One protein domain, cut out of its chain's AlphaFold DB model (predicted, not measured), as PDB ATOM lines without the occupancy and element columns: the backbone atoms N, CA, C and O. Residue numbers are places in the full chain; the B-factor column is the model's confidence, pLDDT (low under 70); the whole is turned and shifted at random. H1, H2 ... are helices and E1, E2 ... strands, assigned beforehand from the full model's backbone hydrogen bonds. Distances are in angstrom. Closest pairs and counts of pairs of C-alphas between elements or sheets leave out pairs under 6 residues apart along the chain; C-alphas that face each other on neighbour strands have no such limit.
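AT A GLANCE: This is residues 78 to 206 of the 206 residues of an uncharacterized protein of Lachnospiraceae bacterium MD308 (UniProt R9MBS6). A twisted sheet of four strands has two helices, H1 and H3, packed over one of its faces, while H2 and H4 only graze the sheet. H5 and H6 lie off the sheet on the side away from H1 and H3, and H6 is the element farthest from the mean of the C-alphas. The printed part has 129 residues with six named helices and four named strands, in the order H1 E1 H2 E2 H3 E3 H4 E4 H5 H6; the class is mixed, helices and strands. Across the mixed sheet the order is E1, E2, E4, E3, with E1 antiparallel to E2 and the other neighbours parallel. The whole is compact, with a radius of gyration of the C-alphas of 14.1 A and spans of 40 by 33 by 23 A.

IN THESE COORDINATES: The strands are E1, residues 95 to 99, 13.7 A long; E2, residues 115 to 121, 19.4 A; E4, residues 157 to 163, 18.3 A; and E3, residues 140 to 142, 6.6 A. C-alpha 115, where E2 begins, is at (156.878, 178.003, 151.064). H1 covers residues 78 to 89, 16.8 A, and begins with C-alpha 78 at (167.251, 174.895, 149.403). H3 covers residues 125 to 135, 15.1 A. H2 is residues 100 to 105, H4 residues 146 to 152, and H5 residues 179 to 188, 14.1 A. H6, residues 198 to 205, 12.3 A, ends with C-alpha 205 at (153.092, 200.559, 152.286).

HOW THE PARTS SIT: E1 and E3 are the edge strands of the sheet. E1 and E2 are antiparallel at 169 degrees, with N 98 and O 117 at 3.0 A and N 117 and O 98 at 2.7 A, within hydrogen-bond range. E2 and E4 are parallel at 27 degrees, with N 118 and O 159 at 2.9 A. E4 and E3 are parallel at 29 degrees, with N 141 and O 158 at 2.8 A. H1 and H3 are on the same face of the sheet, which gives two layers, helices on one face of a sheet. H1 has a height over the sheet of 9.6 A, lies over E1 and E2, and runs along the strands at 9 degrees to E1 on the local plane; its closest C-alphas to E1 are those of Ser 83 and Cys 97, 6.7 A. H3 has a height of 9.4 A, lies over E4, and runs along the strands at 18 degrees to E4 on the local plane; the closest C-alphas are those of Ile 125 and Asn 162, 7.0 A. H1 and H3 are close but not clearly touching, at a steep tilt of 66 degrees, opposite ways; their closest C-alphas are those of Ile 86 and Val 128, 7.1 A. E2, H3 and E3 form a split strand-helix-strand unit, two strands running the same way with E4 between them, and E3, H4 and E4 form a strand-helix-strand unit of parallel neighbours; both crossovers are right-handed. H2 only grazes the sheet with residues 100 to 101, and H4 with residues 148 to 152. H5 and H6 are not on the sheet but near each other, with 7 pairs of C-alphas within 10 A. In H1, H3 and H4 every O i to N i+4 pair is within hydrogen-bond range; H5 has 5 of 6, H2 0 of 2 with 2 of 3 O i to N i+3 pairs, and H6 0 of 4 with 3 of 5.

THE WHOLE: The C-alphas farthest apart are those of Glu 134 and Phe 206, 43.1 A. The printed part has no cut. The link from E4 to H5, residues 164 to 178, is long. The mean pLDDT of the printed part is 88.4; residues 165 to 173 and residue 206 are under 70.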
ATOM      1  N   GLN A  78     168.268 175.576 150.204       87.88
ATOM      2  CA  GLN A  78     167.251 174.895 149.403       87.88
ATOM      3  C   GLN A  78     166.808 175.718 148.182       87.88
ATOM      4  O   GLN A  78     166.675 175.181 147.082       87.88
ATOM      5  N   LEU A  79     166.572 177.024 148.351       88.94
ATOM      6  CA  LEU A  79     166.192 177.926 147.261       88.94
ATOM      7  C   LEU A  79     167.328 178.054 146.242       88.94
ATOM      8  O   LEU A  79     167.071 178.050 145.036       88.94
ATOM      9  N   GLN A  80     168.570 178.126 146.728       90.88
ATOM     10  CA  GLN A  80     169.760 178.181 145.888       90.88
ATOM     11  C   GLN A  80     169.928 176.892 145.073       90.88
ATOM     12  O   GLN A  80     170.040 176.970 143.850       90.88
ATOM     13  N   GLU A  81     169.859 175.721 145.711       91.75
ATOM     14  CA  GLU A  81     169.996 174.419 145.045       91.75
ATOM     15  C   GLU A  81     168.947 174.244 143.936       91.75
ATOM     16  O   GLU A  81     169.264 173.861 142.806       91.75
ATOM     17  N   ILE A  82     167.686 174.572 144.233       92.25
ATOM     18  CA  ILE A  82     166.596 174.499 143.254       92.25
ATOM     19  C   ILE A  82     166.851 175.460 142.085       92.25
ATOM     20  O   ILE A  82     166.688 175.073 140.925       92.25
ATOM     21  N   SER A  83     167.257 176.700 142.367       93.19
ATOM     22  CA  SER A  83     167.530 177.698 141.327       93.19
ATOM     23  C   SER A  83     168.672 177.253 140.412       93.19
ATOM     24  O   SER A  83     168.552 177.322 139.185       93.19
ATOM     25  N   GLU A  84     169.752 176.719 140.985       93.31
ATOM     26  CA  GLU A  84     170.896 176.192 140.240       93.31
ATOM     27  C   GLU A  84     170.495 175.005 139.353       93.31
ATOM     28  O   GLU A  84     170.831 174.996 138.164       93.31
ATOM     29  N   LYS A  85     169.699 174.057 139.871       94.38
ATOM     30  CA  LYS A  85     169.163 172.921 139.096       94.38
ATOM     31  C   LYS A  85     168.340 173.382 137.892       94.38
ATOM     32  O   LYS A  85     168.555 172.910 136.772       94.38
ATOM     33  N   ILE A  86     167.426 174.338 138.090       94.81
ATOM     34  CA  ILE A  86     166.601 174.886 136.999       94.81
ATOM     35  C   ILE A  86     167.484 175.602 135.977       94.81
ATOM     36  O   ILE A  86     167.336 175.372 134.778       94.81
ATOM     37  N   LYS A  87     168.424 176.437 136.430       94.06
ATOM     38  CA  LYS A  87     169.334 177.197 135.562       94.06
ATOM     39  C   LYS A  87     170.224 176.278 134.722       94.06
ATOM     40  O   LYS A  87     170.433 176.563 133.545       94.06
ATOM     41  N   ALA A  88     170.708 175.176 135.295       94.50
ATOM     42  CA  ALA A  88     171.517 174.185 134.590       94.50
ATOM     43  C   ALA A  88     170.711 173.441 133.514       94.50
ATOM     44  O   ALA A  88     171.193 173.253 132.395       94.50
ATOM     45  N   ARG A  89     169.470 173.039 133.822       96.50
ATOM     46  CA  ARG A  89     168.622 172.279 132.890       96.50
ATOM     47  C   ARG A  89     167.958 173.148 131.819       96.50
ATOM     48  O   ARG A  89     167.789 172.689 130.685       96.50
ATOM     49  N   PHE A  90     167.579 174.372 132.178       94.56
ATOM     50  CA  PHE A  90     166.792 175.305 131.371       94.56
ATOM     51  C   PHE A  90     167.444 176.703 131.312       94.56
ATOM     52  O   PHE A  90     166.849 177.691 131.751       94.56
ATOM     53  N   PRO A  91     168.648 176.842 130.727       91.38
ATOM     54  CA  PRO A  91     169.425 178.088 130.776       91.38
ATOM     55  C   PRO A  91     168.739 179.291 130.111       91.38
ATOM     56  O   PRO A  91     169.019 180.441 130.456       91.38
ATOM     57  N   HIS A  92     167.833 179.037 129.164       90.75
ATOM     58  CA  HIS A  92     167.113 180.069 128.414       90.75
ATOM     59  C   HIS A  92     165.730 180.403 128.980       90.75
ATOM     60  O   HIS A  92     165.112 181.358 128.516       90.75
ATOM     61  N   VAL A  93     165.254 179.649 129.972       90.75
ATOM     62  CA  VAL A  93     163.947 179.886 130.588       90.75
ATOM     63  C   VAL A  93     164.067 181.023 131.590       90.75
ATOM     64  O   VAL A  93     164.960 181.032 132.444       90.75
ATOM     65  N   ASN A  94     163.161 181.997 131.505       90.81
ATOM     66  CA  ASN A  94     163.056 183.013 132.540       90.81
ATOM     67  C   ASN A  94     162.237 182.493 133.714       90.81
ATOM     68  O   ASN A  94     161.096 182.048 133.562       90.81
ATOM     69  N   PHE A  95     162.835 182.591 134.894       92.75
ATOM     70  CA  PHE A  95     162.185 182.273 136.148       92.75
ATOM     71  C   PHE A  95     162.674 183.192 137.266       92.75
ATOM     72  O   PHE A  95     163.706 183.856 137.124       92.75
ATOM     73  N   VAL A  96     161.914 183.218 138.358       92.75
ATOM     74  CA  VAL A  96     162.228 183.920 139.601       92.75
ATOM     75  C   VAL A  96     161.963 182.988 140.781       92.75
ATOM     76  O   VAL A  96     160.942 182.299 140.819       92.75
ATOM     77  N   CYS A  97     162.881 182.992 141.740       92.81
ATOM     78  CA  CYS A  97     162.835 182.212 142.968       92.81
ATOM     79  C   CYS A  97     162.579 183.124 144.174       92.81
ATOM     80  O   CYS A  97     163.159 184.205 144.292       92.81
ATOM     81  N   PHE A  98     161.713 182.676 145.077       92.88
ATOM     82  CA  PHE A  98     161.328 183.411 146.277       92.88
ATOM     83  C   PHE A  98     161.026 182.443 147.417       92.88
ATOM     84  O   PHE A  98     160.411 181.407 147.194       92.88
ATOM     85  N   ALA A  99     161.423 182.771 148.641       92.62
ATOM     86  CA  ALA A  99     161.039 182.017 149.828       92.62
ATOM     87  C   ALA A  99     160.148 182.894 150.705       92.62
ATOM     88  O   ALA A  99     160.521 184.008 151.049       92.62
ATOM     89  N   SER A 100     158.990 182.382 151.115       92.31
ATOM     90  CA  SER A 100     158.020 183.140 151.920       92.31
ATOM     91  C   SER A 100     158.605 183.730 153.209       92.31
ATOM     92  O   SER A 100     158.195 184.811 153.614       92.31
ATOM     93  N   VAL A 101     159.606 183.084 153.820       90.81
ATOM     94  CA  VAL A 101     160.307 183.614 155.004       90.81
ATOM     95  C   VAL A 101     161.042 184.931 154.739       90.81
ATOM     96  O   VAL A 101     161.301 185.665 155.686       90.81
ATOM     97  N   GLN A 102     161.324 185.279 153.478       89.88
ATOM     98  CA  GLN A 102     161.854 186.593 153.091       89.88
ATOM     99  C   GLN A 102     160.852 187.721 153.386       89.88
ATOM    100  O   GLN A 102     161.253 188.867 153.558       89.88
ATOM    101  N   LEU A 103     159.553 187.415 153.519       89.94
ATOM    102  CA  LEU A 103     158.551 188.390 153.961       89.94
ATOM    103  C   LEU A 103     158.733 188.820 155.415       89.94
ATOM    104  O   LEU A 103     158.217 189.867 155.789       89.94
ATOM    105  N   ASN A 104     159.457 188.055 156.237       89.12
ATOM    106  CA  ASN A 104     159.649 188.383 157.652       89.12
ATOM    107  C   ASN A 104     160.387 189.713 157.865       89.12
ATOM    108  O   ASN A 104     160.290 190.281 158.945       89.12
ATOM    109  N   GLU A 105     161.104 190.217 156.856       86.00
ATOM    110  CA  GLU A 105     161.719 191.551 156.893       86.00
ATOM    111  C   GLU A 105     160.688 192.691 156.781       86.00
ATOM    112  O   GLU A 105     160.989 193.826 157.143       86.00
ATOM    113  N   PHE A 106     159.483 192.394 156.284       86.25
ATOM    114  CA  PHE A 106     158.441 193.375 155.961       86.25
ATOM    115  C   PHE A 106     157.153 193.189 156.772       86.25
ATOM    116  O   PHE A 106     156.383 194.133 156.932       86.25
ATOM    117  N   LEU A 107     156.885 191.973 157.248       86.56
ATOM    118  CA  LEU A 107     155.702 191.643 158.041       86.56
ATOM    119  C   LEU A 107     155.977 191.841 159.534       86.56
ATOM    120  O   LEU A 107     157.080 191.593 160.014       86.56
ATOM    121  N   ASN A 108     154.944 192.208 160.295       86.56
ATOM    122  CA  ASN A 108     155.038 192.233 161.756       86.56
ATOM    123  C   ASN A 108     154.993 190.819 162.337       86.56
ATOM    124  O   ASN A 108     155.657 190.525 163.332       86.56
ATOM    125  N   HIS A 109     154.180 189.947 161.738       87.00
ATOM    126  CA  HIS A 109     154.075 188.551 162.147       87.00
ATOM    127  C   HIS A 109     155.007 187.671 161.317       87.00
ATOM    128  O   HIS A 109     154.982 187.704 160.087       87.00
ATOM    129  N   LEU A 110     155.786 186.830 162.002       87.00
ATOM    130  CA  LEU A 110     156.671 185.874 161.346       87.00
ATOM    131  C   LEU A 110     155.869 184.797 160.605       87.00
ATOM    132  O   LEU A 110     154.942 184.190 161.148       87.00
ATOM    133  N   ILE A 111     156.292 184.506 159.380       87.31
ATOM    134  CA  ILE A 111     155.848 183.370 158.584       87.31
ATOM    135  C   ILE A 111     156.293 182.078 159.275       87.31
ATOM    136  O   ILE A 111     157.483 181.788 159.389       87.31
ATOM    137  N   GLY A 112     155.317 181.290 159.733       78.69
ATOM    138  CA  GLY A 112     155.562 180.046 160.470       78.69
ATOM    139  C   GLY A 112     155.834 178.812 159.602       78.69
ATOM    140  O   GLY A 112     156.183 177.767 160.145       78.69
ATOM    141  N   ARG A 113     155.637 178.888 158.279       83.75
ATOM    142  CA  ARG A 113     155.877 177.784 157.332       83.75
ATOM    143  C   ARG A 113     156.560 178.312 156.087       83.75
ATOM    144  O   ARG A 113     156.033 179.231 155.466       83.75
ATOM    145  N   ASN A 114     157.691 177.725 155.711       89.06
ATOM    146  CA  ASN A 114     158.416 178.207 154.551       89.06
ATOM    147  C   ASN A 114     157.882 177.567 153.265       89.06
ATOM    148  O   ASN A 114     158.105 176.394 152.980       89.06
ATOM    149  N   THR A 115     157.197 178.356 152.448       92.88
ATOM    150  CA  THR A 115     156.878 178.003 151.064       92.88
ATOM    151  C   THR A 115     157.887 178.634 150.109       92.88
ATOM    152  O   THR A 115     158.100 179.848 150.138       92.88
ATOM    153  N   ILE A 116     158.479 177.816 149.241       94.12
ATOM    154  CA  ILE A 116     159.326 178.264 148.136       94.12
ATOM    155  C   ILE A 116     158.449 178.481 146.908       94.12
ATOM    156  O   ILE A 116     157.776 177.568 146.444       94.12
ATOM    157  N   PHE A 117     158.481 179.680 146.349       94.88
ATOM    158  CA  PHE A 117     157.822 180.018 145.101       94.88
ATOM    159  C   PHE A 117     158.815 180.006 143.945       94.88
ATOM    160  O   PHE A 117     159.897 180.592 144.020       94.88
ATOM    161  N   ILE A 118     158.410 179.360 142.854       95.19
ATOM    162  CA  ILE A 118     159.154 179.328 141.596       95.19
ATOM    163  C   ILE A 118     158.225 179.846 140.507       95.19
ATOM    164  O   ILE A 118     157.281 179.175 140.083       95.19
ATOM    165  N   MET A 119     158.480 181.069 140.068       95.06
ATOM    166  CA  MET A 119     157.681 181.733 139.049       95.06
ATOM    167  C   MET A 119     158.371 181.549 137.709       95.06
ATOM    168  O   MET A 119     159.481 182.031 137.530       95.06
ATOM    169  N   VAL A 120     157.739 180.845 136.775       95.19
ATOM    170  CA  VAL A 120     158.340 180.456 135.489       95.19
ATOM    171  C   VAL A 120     157.519 181.025 134.344       95.19
ATOM    172  O   VAL A 120     156.291 181.059 134.421       95.19
ATOM    173  N   GLU A 121     158.162 181.458 133.262       92.69
ATOM    174  CA  GLU A 121     157.442 181.904 132.068       92.69
ATOM    175  C   GLU A 121     156.394 180.874 131.601       92.69
ATOM    176  O   GLU A 121     156.602 179.656 131.624       92.69
ATOM    177  N   LYS A 122     155.234 181.386 131.175       91.69
ATOM    178  CA  LYS A 122     154.002 180.606 130.978       91.69
ATOM    179  C   LYS A 122     154.172 179.349 130.118       91.69
ATOM    180  O   LYS A 122     153.490 178.362 130.366       91.69
ATOM    181  N   TYR A 123     155.035 179.395 129.105       92.62
ATOM    182  CA  TYR A 123     155.224 178.298 128.153       92.62
ATOM    183  C   TYR A 123     156.233 177.239 128.616       92.62
ATOM    184  O   TYR A 123     156.238 176.138 128.075       92.62
ATOM    185  N   ALA A 124     157.067 177.549 129.613       95.00
ATOM    186  CA  ALA A 124     158.084 176.634 130.125       95.00
ATOM    187  C   ALA A 124     157.662 175.937 131.428       95.00
ATOM    188  O   ALA A 124     158.244 174.919 131.799       95.00
ATOM    189  N   ILE A 125     156.649 176.462 132.121       96.38
ATOM    190  CA  ILE A 125     156.300 176.032 133.477       96.38
ATOM    191  C   ILE A 125     155.999 174.537 133.613       96.38
ATOM    192  O   ILE A 125     156.466 173.925 134.568       96.38
ATOM    193  N   ASP A 126     155.287 173.928 132.662       96.50
ATOM    194  CA  ASP A 126     154.958 172.499 132.717       96.50
ATOM    195  C   ASP A 126     156.207 171.613 132.589       96.50
ATOM    196  O   ASP A 126     156.278 170.540 133.192       96.50
ATOM    197  N   PHE A 127     157.217 172.063 131.838       96.69
ATOM    198  CA  PHE A 127     158.490 171.354 131.689       96.69
ATOM    199  C   PHE A 127     159.337 171.463 132.955       96.69
ATOM    200  O   PHE A 127     159.873 170.459 133.420       96.69
ATOM    201  N   VAL A 128     159.423 172.667 133.532       96.94
ATOM    202  CA  VAL A 128     160.143 172.891 134.793       96.94
ATOM    203  C   VAL A 128     159.466 172.133 135.937       96.94
ATOM    204  O   VAL A 128     160.157 171.523 136.743       96.94
ATOM    205  N   PHE A 129     158.131 172.106 135.979       97.00
ATOM    206  CA  PHE A 129     157.373 171.360 136.982       97.00
ATOM    207  C   PHE A 129     157.698 169.869 136.955       97.00
ATOM    208  O   PHE A 129     158.095 169.323 137.979       97.00
ATOM    209  N   ARG A 130     157.613 169.225 135.783       96.31
ATOM    210  CA  ARG A 130     157.947 167.797 135.640       96.31
ATOM    211  C   ARG A 130     159.391 167.500 136.032       96.31
ATOM    212  O   ARG A 130     159.633 166.544 136.752       96.31
ATOM    213  N   PHE A 131     160.327 168.344 135.600       96.94
ATOM    214  CA  PHE A 131     161.732 168.210 135.975       96.94
ATOM    215  C   PHE A 131     161.925 168.275 137.494       96.94
ATOM    216  O   PHE A 131     162.548 167.397 138.073       96.94
ATOM    217  N   LEU A 132     161.350 169.275 138.164       95.38
ATOM    218  CA  LEU A 132     161.497 169.399 139.612       95.38
ATOM    219  C   LEU A 132     160.839 168.243 140.369       95.38
ATOM    220  O   LEU A 132     161.380 167.824 141.385       95.38
ATOM    221  N   GLN A 133     159.724 167.697 139.873       94.19
ATOM    222  CA  GLN A 133     159.104 166.506 140.465       94.19
ATOM    223  C   GLN A 133     160.028 165.277 140.450       94.19
ATOM    224  O   GLN A 133     159.896 164.418 141.316       94.19
ATOM    225  N   GLU A 134     160.937 165.179 139.477       94.12
ATOM    226  CA  GLU A 134     161.927 164.098 139.390       94.12
ATOM    227  C   GLU A 134     163.168 164.379 140.260       94.12
ATOM    228  O   GLU A 134     163.783 163.453 140.782       94.12
ATOM    229  N   GLU A 135     163.516 165.655 140.452       92.38
ATOM    230  CA  GLU A 135     164.761 166.101 141.096       92.38
ATOM    231  C   GLU A 135     164.651 166.402 142.599       92.38
ATOM    232  O   GLU A 135     165.668 166.640 143.263       92.38
ATOM    233  N   THR A 136     163.435 166.464 143.149       87.50
ATOM    234  CA  THR A 136     163.209 166.735 144.572       87.50
ATOM    235  C   THR A 136     162.126 165.845 145.172       87.50
ATOM    236  O   THR A 136     161.170 165.444 144.517       87.50
ATOM    237  N   THR A 137     162.271 165.552 146.461       86.88
ATOM    238  CA  THR A 137     161.258 164.863 147.267       86.88
ATOM    239  C   THR A 137     160.282 165.836 147.932       86.88
ATOM    240  O   THR A 137     159.297 165.403 148.532       86.88
ATOM    241  N   VAL A 138     160.547 167.144 147.845       88.50
ATOM    242  CA  VAL A 138     159.687 168.188 148.407       88.50
ATOM    243  C   VAL A 138     158.409 168.274 147.590       88.50
ATOM    244  O   VAL A 138     158.430 168.260 146.361       88.50
ATOM    245  N   HIS A 139     157.279 168.378 148.280       90.88
ATOM    246  CA  HIS A 139     155.981 168.425 147.633       90.88
ATOM    247  C   HIS A 139     155.827 169.704 146.790       90.88
ATOM    248  O   HIS A 139     156.078 170.815 147.268       90.88
ATOM    249  N   ILE A 140     155.424 169.538 145.523       95.00
ATOM    250  CA  ILE A 140     155.302 170.626 144.547       95.00
ATOM    251  C   ILE A 140     153.844 170.811 144.135       95.00
ATOM    252  O   ILE A 140     153.200 169.886 143.643       95.00
ATOM    253  N   LEU A 141     153.351 172.038 144.258       95.56
ATOM    254  CA  LEU A 141     152.027 172.452 143.815       95.56
ATOM    255  C   LEU A 141     152.134 173.373 142.599       95.56
ATOM    256  O   LEU A 141     152.739 174.442 142.668       95.56
ATOM    257  N   LEU A 142     151.495 172.998 141.492       96.00
ATOM    258  CA  LEU A 142     151.417 173.833 140.295       96.00
ATOM    259  C   LEU A 142     150.148 174.685 140.326       96.00
ATOM    260  O   LEU A 142     149.049 174.152 140.214       96.00
ATOM    261  N   LYS A 143     150.301 176.011 140.437       94.75
ATOM    262  CA  LYS A 143     149.203 176.999 140.420       94.75
ATOM    263  C   LYS A 143     148.005 176.583 141.292       94.75
ATOM    264  O   LYS A 143     146.878 176.580 140.791       94.75
ATOM    265  N   PRO A 144     148.222 176.224 142.573       95.94
ATOM    266  CA  PRO A 144     147.145 175.703 143.397       95.94
ATOM    267  C   PRO A 144     146.054 176.758 143.568       95.94
ATOM    268  O   PRO A 144     146.330 177.925 143.860       95.94
ATOM    269  N   SER A 145     144.804 176.334 143.417       95.38
ATOM    270  CA  SER A 145     143.648 177.076 143.909       95.38
ATOM    271  C   SER A 145     143.685 177.172 145.436       95.38
ATOM    272  O   SER A 145     144.384 176.412 146.102       95.38
ATOM    273  N   LYS A 146     142.869 178.054 146.025       92.69
ATOM    274  CA  LYS A 146     142.756 178.151 147.489       92.69
ATOM    275  C   LYS A 146     142.429 176.804 148.146       92.69
ATOM    276  O   LYS A 146     143.019 176.452 149.156       92.69
ATOM    277  N   LYS A 147     141.520 176.027 147.548       94.44
ATOM    278  CA  LYS A 147     141.134 174.713 148.081       94.44
ATOM    279  C   LYS A 147     142.302 173.723 148.051       94.44
ATOM    280  O   LYS A 147     142.474 172.968 148.998       94.44
ATOM    281  N   GLU A 148     143.084 173.722 146.973       94.81
ATOM    282  CA  GLU A 148     144.274 172.870 146.853       94.81
ATOM    283  C   GLU A 148     145.389 173.335 147.786       94.81
ATOM    284  O   GLU A 148     146.050 172.508 148.401       94.81
ATOM    285  N   TRP A 149     145.562 174.646 147.952       93.69
ATOM    286  CA  TRP A 149     146.487 175.209 148.926       93.69
ATOM    287  C   TRP A 149     146.151 174.739 150.343       93.69
ATOM    288  O   TRP A 149     146.994 174.144 151.007       93.69
ATOM    289  N   ASP A 150     144.908 174.941 150.783       91.12
ATOM    290  CA  ASP A 150     144.467 174.582 152.134       91.12
ATOM    291  C   ASP A 150     144.571 173.065 152.389       91.12
ATOM    292  O   ASP A 150     144.852 172.642 153.510       91.12
ATOM    293  N   ALA A 151     144.362 172.243 151.355       91.44
ATOM    294  CA  ALA A 151     144.411 170.786 151.456       91.44
ATOM    295  C   ALA A 151     145.832 170.204 151.400       91.44
ATOM    296  O   ALA A 151     146.093 169.196 152.054       91.44
ATOM    297  N   TYR A 152     146.726 170.798 150.603       90.88
ATOM    298  CA  TYR A 152     147.987 170.160 150.210       90.88
ATOM    299  C   TYR A 152     149.242 170.976 150.530       90.88
ATOM    300  O   TYR A 152     150.334 170.415 150.530       90.88
ATOM    301  N   CYS A 153     149.130 172.274 150.825       88.44
ATOM    302  CA  CYS A 153     150.268 173.100 151.242       88.44
ATOM    303  C   CYS A 153     150.539 172.908 152.746       88.44
ATOM    304  O   CYS A 153     150.384 173.807 153.579       88.44
ATOM    305  N   THR A 154     150.881 171.673 153.121       81.31
ATOM    306  CA  THR A 154     151.185 171.283 154.500       81.31
ATOM    307  C   THR A 154     152.696 171.173 154.689       81.31
ATOM    308  O   THR A 154     153.331 170.371 154.013       81.31
ATOM    309  N   GLY A 155     153.276 171.964 155.596       83.38
ATOM    310  CA  GLY A 155     154.726 171.985 155.840       83.38
ATOM    311  C   GLY A 155     155.512 172.796 154.805       83.38
ATOM    312  O   GLY A 155     154.981 173.754 154.237       83.38
ATOM    313  N   ASP A 156     156.764 172.405 154.571       84.38
ATOM    314  CA  ASP A 156     157.626 173.028 153.566       84.38
ATOM    315  C   ASP A 156     157.244 172.520 152.173       84.38
ATOM    316  O   ASP A 156     157.237 171.318 151.904       84.38
ATOM    317  N   ASN A 157     156.879 173.449 151.293       91.56
ATOM    318  CA  ASN A 157     156.340 173.146 149.971       91.56
ATOM    319  C   ASN A 157     156.982 174.033 148.912       91.56
ATOM    320  O   ASN A 157     157.376 175.169 149.188       91.56
ATOM    321  N   ILE A 158     157.005 173.532 147.681       95.00
ATOM    322  CA  ILE A 158     157.311 174.326 146.499       95.00
ATOM    323  C   ILE A 158     155.998 174.656 145.793       95.00
ATOM    324  O   ILE A 158     155.178 173.782 145.526       95.00
ATOM    325  N   VAL A 159     155.797 175.920 145.449       96.44
ATOM    326  CA  VAL A 159     154.637 176.392 144.699       96.44
ATOM    327  C   VAL A 159     155.114 177.023 143.404       96.44
ATOM    328  O   VAL A 159     155.887 177.977 143.396       96.44
ATOM    329  N   MET A 160     154.639 176.489 142.285       96.69
ATOM    330  CA  MET A 160     155.002 176.964 140.959       96.69
ATOM    331  C   MET A 160     153.905 177.839 140.369       96.69
ATOM    332  O   MET A 160     152.754 177.413 140.259       96.69
ATOM    333  N   LEU A 161     154.272 179.049 139.952       96.31
ATOM    334  CA  LEU A 161     153.362 180.051 139.391       96.31
ATOM    335  C   LEU A 161     153.870 180.542 138.037       96.31
ATOM    336  O   LEU A 161     155.037 180.366 137.696       96.31
ATOM    337  N   ASN A 162     152.995 181.169 137.251       94.50
ATOM    338  CA  ASN A 162     153.456 181.835 136.036       94.50
ATOM    339  C   ASN A 162     154.227 183.104 136.409       94.50
ATOM    340  O   ASN A 162     153.726 183.919 137.175       94.50
ATOM    341  N   LEU A 163     155.376 183.311 135.779       91.56
ATOM    342  CA  LEU A 163     156.044 184.602 135.763       91.56
ATOM    343  C   LEU A 163     155.286 185.549 134.828       91.56
ATOM    344  O   LEU A 163     154.991 185.200 133.678       91.56
ATOM    345  N   VAL A 164     154.975 186.748 135.314       81.31
ATOM    346  CA  VAL A 164     154.352 187.801 134.504       81.31
ATOM    347  C   VAL A 164     155.370 188.314 133.477       81.31
ATOM    348  O   VAL A 164     156.541 188.503 133.795       81.31
ATOM    349  N   SER A 165     154.941 188.543 132.230       66.31
ATOM    350  CA  SER A 165     155.832 188.886 131.104       66.31
ATOM    351  C   SER A 165     156.618 190.189 131.284       66.31
ATOM    352  O   SER A 165     157.672 190.350 130.676       66.31
ATOM    353  N   GLU A 166     156.111 191.104 132.110       68.06
ATOM    354  CA  GLU A 166     156.725 192.403 132.421       68.06
ATOM    355  C   GLU A 166     157.454 192.408 133.774       68.06
ATOM    356  O   GLU A 166     157.826 193.471 134.265       68.06
ATOM    357  N   SER A 167     157.672 191.234 134.384       66.50
ATOM    358  CA  SER A 167     158.409 191.130 135.646       66.50
ATOM    359  C   SER A 167     159.795 191.773 135.494       66.50
ATOM    360  O   SER A 167     160.548 191.373 134.592       66.50
ATOM    361  N   PRO A 168     160.187 192.729 136.359       63.06
ATOM    362  CA  PRO A 168     161.563 193.190 136.435       63.06
ATOM    363  C   PRO A 168     162.501 191.995 136.569       63.06
ATOM    364  O   PRO A 168     162.267 191.060 137.340       63.06
ATOM    365  N   LYS A 169     163.557 192.011 135.756       66.31
ATOM    366  CA  LYS A 169     164.561 190.955 135.771       66.31
ATOM    367  C   LYS A 169     165.451 191.155 136.979       66.31
ATOM    368  O   LYS A 169     166.033 192.224 137.151       66.31
ATOM    369  N   SER A 170     165.600 190.092 137.754       64.44
ATOM    370  CA  SER A 170     166.622 190.060 138.780       64.44
ATOM    371  C   SER A 170     168.009 190.131 138.172       64.44
ATOM    372  O   SER A 170     168.309 189.436 137.201       64.44
ATOM    373  N   VAL A 171     168.836 191.001 138.749       60.47
ATOM    374  CA  VAL A 171     170.270 191.109 138.447       60.47
ATOM    375  C   VAL A 171     171.061 190.043 139.227       60.47
ATOM    376  O   VAL A 171     172.257 189.882 139.011       60.47
ATOM    377  N   ASP A 172     170.398 189.305 140.123       68.06
ATOM    378  CA  ASP A 172     171.017 188.293 140.969       68.06
ATOM    379  C   ASP A 172     171.303 186.979 140.221       68.06
ATOM    380  O   ASP A 172     170.522 186.515 139.382       68.06
ATOM    381  N   GLU A 173     172.426 186.348 140.568       69.31
ATOM    382  CA  GLU A 173     172.924 185.122 139.942       69.31
ATOM    383  C   GLU A 173     171.950 183.947 140.108       69.31
ATOM    384  O   GLU A 173     171.814 183.112 139.201       69.31
ATOM    385  N   TYR A 174     171.232 183.938 141.232       73.81
ATOM    386  CA  TYR A 174     170.299 182.892 141.649       73.81
ATOM    387  C   TYR A 174     168.849 183.197 141.288       73.81
ATOM    388  O   TYR A 174     167.935 182.544 141.794       73.81
ATOM    389  N   ARG A 175     168.612 184.178 140.406       83.62
ATOM    390  CA  ARG A 175     167.266 184.546 139.941       83.62
ATOM    391  C   ARG A 175     166.309 184.875 141.099       83.62
ATOM    392  O   ARG A 175     165.117 184.593 141.018       83.62
ATOM    393  N   GLY A 176     166.820 185.470 142.176       87.12
ATOM    394  CA  GLY A 176     166.009 185.880 143.322       87.12
ATOM    395  C   GLY A 176     165.003 186.967 142.985       87.12
ATOM    396  O   GLY A 176     165.254 187.798 142.116       87.12
ATOM    397  N   MET A 177     163.872 186.997 143.677       88.75
ATOM    398  CA  MET A 177     162.880 188.059 143.512       88.75
ATOM    399  C   MET A 177     163.462 189.432 143.878       88.75
ATOM    400  O   MET A 177     164.076 189.577 144.929       88.75
ATOM    401  N   CYS A 178     163.269 190.440 143.022       87.69
ATOM    402  CA  CYS A 178     163.594 191.836 143.338       87.69
ATOM    403  C   CYS A 178     162.538 192.469 144.243       87.69
ATOM    404  O   CYS A 178     161.393 192.019 144.261       87.69
ATOM    405  N   ILE A 179     162.888 193.567 144.916       86.06
ATOM    406  CA  ILE A 179     161.952 194.273 145.798       86.06
ATOM    407  C   ILE A 179     160.736 194.809 145.037       86.06
ATOM    408  O   ILE A 179     159.617 194.721 145.527       86.06
ATOM    409  N   GLU A 180     160.919 195.307 143.813       85.12
ATOM    410  CA  GLU A 180     159.823 195.811 142.986       85.12
ATOM    411  C   GLU A 180     158.835 194.696 142.639       85.12
ATOM    412  O   GLU A 180     157.627 194.893 142.755       85.12
ATOM    413  N   GLN A 181     159.347 193.518 142.265       88.56
ATOM    414  CA  GLN A 181     158.514 192.347 141.990       88.56
ATOM    415  C   GLN A 181     157.794 191.890 143.259       88.56
ATOM    416  O   GLN A 181     156.591 191.662 143.221       88.56
ATOM    417  N   LEU A 182     158.509 191.823 144.386       90.12
ATOM    418  CA  LEU A 182     157.954 191.424 145.675       90.12
ATOM    419  C   LEU A 182     156.779 192.311 146.086       90.12
ATOM    420  O   LEU A 182     155.714 191.806 146.427       90.12
ATOM    421  N   LEU A 183     156.956 193.630 146.015       88.19
ATOM    422  CA  LEU A 183     155.896 194.579 146.341       88.19
ATOM    423  C   LEU A 183     154.697 194.410 145.401       88.19
ATOM    424  O   LEU A 183     153.560 194.439 145.854       88.19
ATOM    425  N   VAL A 184     154.906 194.202 144.101       88.44
ATOM    426  CA  VAL A 184     153.781 193.976 143.179       88.44
ATOM    427  C   VAL A 184     153.054 192.666 143.501       88.44
ATOM    428  O   VAL A 184     151.828 192.663 143.639       88.44
ATOM    429  N   ASP A 185     153.793 191.570 143.665       90.69
ATOM    430  CA  ASP A 185     153.230 190.228 143.834       90.69
ATOM    431  C   ASP A 185     152.543 190.044 145.182       90.69
ATOM    432  O   ASP A 185     151.498 189.399 145.233       90.69
ATOM    433  N   ILE A 186     153.047 190.660 146.257       90.25
ATOM    434  CA  ILE A 186     152.367 190.655 147.558       90.25
ATOM    435  C   ILE A 186     150.911 191.088 147.379       90.25
ATOM    436  O   ILE A 186     150.018 190.423 147.887       90.25
ATOM    437  N   VAL A 187     150.632 192.137 146.605       87.25
ATOM    438  CA  VAL A 187     149.258 192.625 146.420       87.25
ATOM    439  C   VAL A 187     148.513 191.864 145.321       87.25
ATOM    440  O   VAL A 187     147.333 191.533 145.485       87.25
ATOM    441  N   ALA A 188     149.169 191.610 144.189       88.31
ATOM    442  CA  ALA A 188     148.515 191.135 142.975       88.31
ATOM    443  C   ALA A 188     148.377 189.607 142.899       88.31
ATOM    444  O   ALA A 188     147.382 189.111 142.360       88.31
ATOM    445  N   GLU A 189     149.343 188.855 143.430       92.00
ATOM    446  CA  GLU A 189     149.380 187.402 143.305       92.00
ATOM    447  C   GLU A 189     148.489 186.744 144.364       92.00
ATOM    448  O   GLU A 189     148.668 186.890 145.575       92.00
ATOM    449  N   LYS A 190     147.499 185.974 143.904       91.38
ATOM    450  CA  LYS A 190     146.489 185.358 144.775       91.38
ATOM    451  C   LYS A 190     147.119 184.392 145.764       91.38
ATOM    452  O   LYS A 190     146.670 184.323 146.904       91.38
ATOM    453  N   ASN A 191     148.154 183.673 145.339       92.38
ATOM    454  CA  ASN A 191     148.787 182.671 146.184       92.38
ATOM    455  C   ASN A 191     149.649 183.297 147.289       92.38
ATOM    456  O   ASN A 191     149.807 182.692 148.346       92.38
ATOM    457  N   PHE A 192     150.127 184.530 147.100       91.75
ATOM    458  CA  PHE A 192     150.852 185.267 148.138       91.75
ATOM    459  C   PHE A 192     149.908 185.703 149.257       91.75
ATOM    460  O   PHE A 192     150.281 185.661 150.426       91.75
ATOM    461  N   GLN A 193     148.652 186.019 148.930       89.12
ATOM    462  CA  GLN A 193     147.631 186.379 149.922       89.12
ATOM    463  C   GLN A 193     147.296 185.239 150.899       89.12
ATOM    464  O   GLN A 193     146.619 185.480 151.896       89.12
ATOM    465  N   TYR A 194     147.728 184.001 150.631       89.75
ATOM    466  CA  TYR A 194     147.557 182.876 151.555       89.75
ATOM    467  C   TYR A 194     148.662 182.797 152.621       89.75
ATOM    468  O   TYR A 194     148.522 182.034 153.574       89.75
ATOM    469  N   LEU A 195     149.746 183.569 152.478       89.94
ATOM    470  CA  LEU A 195     150.896 183.543 153.387       89.94
ATOM    471  C   LEU A 195     150.690 184.400 154.642       89.94
ATOM    472  O   LEU A 195     151.259 184.098 155.687       89.94
ATOM    473  N   TYR A 196     149.905 185.473 154.548       88.31
ATOM    474  CA  TYR A 196     149.806 186.493 155.591       88.31
ATOM    475  C   TYR A 196     148.372 187.034 155.725       88.31
ATOM    476  O   TYR A 196     147.542 186.925 154.821       88.31
ATOM    477  N   SER A 197     148.059 187.639 156.873       87.81
ATOM    478  CA  SER A 197     146.778 188.328 157.083       87.81
ATOM    479  C   SER A 197     146.751 189.654 156.325       87.81
ATOM    480  O   SER A 197     147.717 190.408 156.369       87.81
ATOM    481  N   ARG A 198     145.616 190.027 155.718       85.06
ATOM    482  CA  ARG A 198     145.474 191.324 155.020       85.06
ATOM    483  C   ARG A 198     145.829 192.544 155.877       85.06
ATOM    484  O   ARG A 198     146.193 193.570 155.314       85.06
ATOM    485  N   SER A 199     145.727 192.447 157.204       85.81
ATOM    486  CA  SER A 199     146.143 193.506 158.131       85.81
ATOM    487  C   SER A 199     147.637 193.838 158.052       85.81
ATOM    488  O   SER A 199     148.011 194.963 158.360       85.81
ATOM    489  N   GLU A 200     148.477 192.894 157.615       86.06
ATOM    490  CA  GLU A 200     149.921 193.099 157.472       86.06
ATOM    491  C   GLU A 200     150.269 194.088 156.351       86.06
ATOM    492  O   GLU A 200     151.254 194.809 156.456       86.06
ATOM    493  N   LEU A 201     149.439 194.181 155.303       83.56
ATOM    494  CA  LEU A 201     149.715 195.030 154.137       83.56
ATOM    495  C   LEU A 201     149.847 196.514 154.489       83.56
ATOM    496  O   LEU A 201     150.558 197.241 153.800       83.56
ATOM    497  N   LEU A 202     149.175 196.965 155.552       79.06
ATOM    498  CA  LEU A 202     149.263 198.354 156.000       79.06
ATOM    499  C   LEU A 202     150.697 198.737 156.382       79.06
ATOM    500  O   LEU A 202     151.082 199.866 156.129       79.06
ATOM    501  N   TYR A 203     151.491 197.805 156.905       77.19
ATOM    502  CA  TYR A 203     152.850 198.070 157.387       77.19
ATOM    503  C   TYR A 203     153.918 198.013 156.292       77.19
ATOM    504  O   TYR A 203     155.042 198.457 156.495       77.19
ATOM    505  N   ILE A 204     153.575 197.468 155.124       78.38
ATOM    506  CA  ILE A 204     154.487 197.392 153.976       78.38
ATOM    507  C   ILE A 204     154.464 198.704 153.179       78.38
ATOM    508  O   ILE A 204     155.474 199.098 152.597       78.38
ATOM    509  N   TYR A 205     153.311 199.382 153.137       73.56
ATOM    510  CA  TYR A 205     153.092 200.559 152.286       73.56
ATOM    511  C   TYR A 205     152.928 201.887 153.034       73.56
ATOM    512  O   TYR A 205     152.927 202.927 152.369       73.56
ATOM    513  N   PHE A 206     152.778 201.875 154.361       56.31
ATOM    514  CA  PHE A 206     152.641 203.074 155.200       56.31
ATOM    515  C   PHE A 206     153.668 203.073 156.326       56.31
ATOM    516  O   PHE A 206     154.169 204.181 156.626       56.31
TER     517      PHE A 206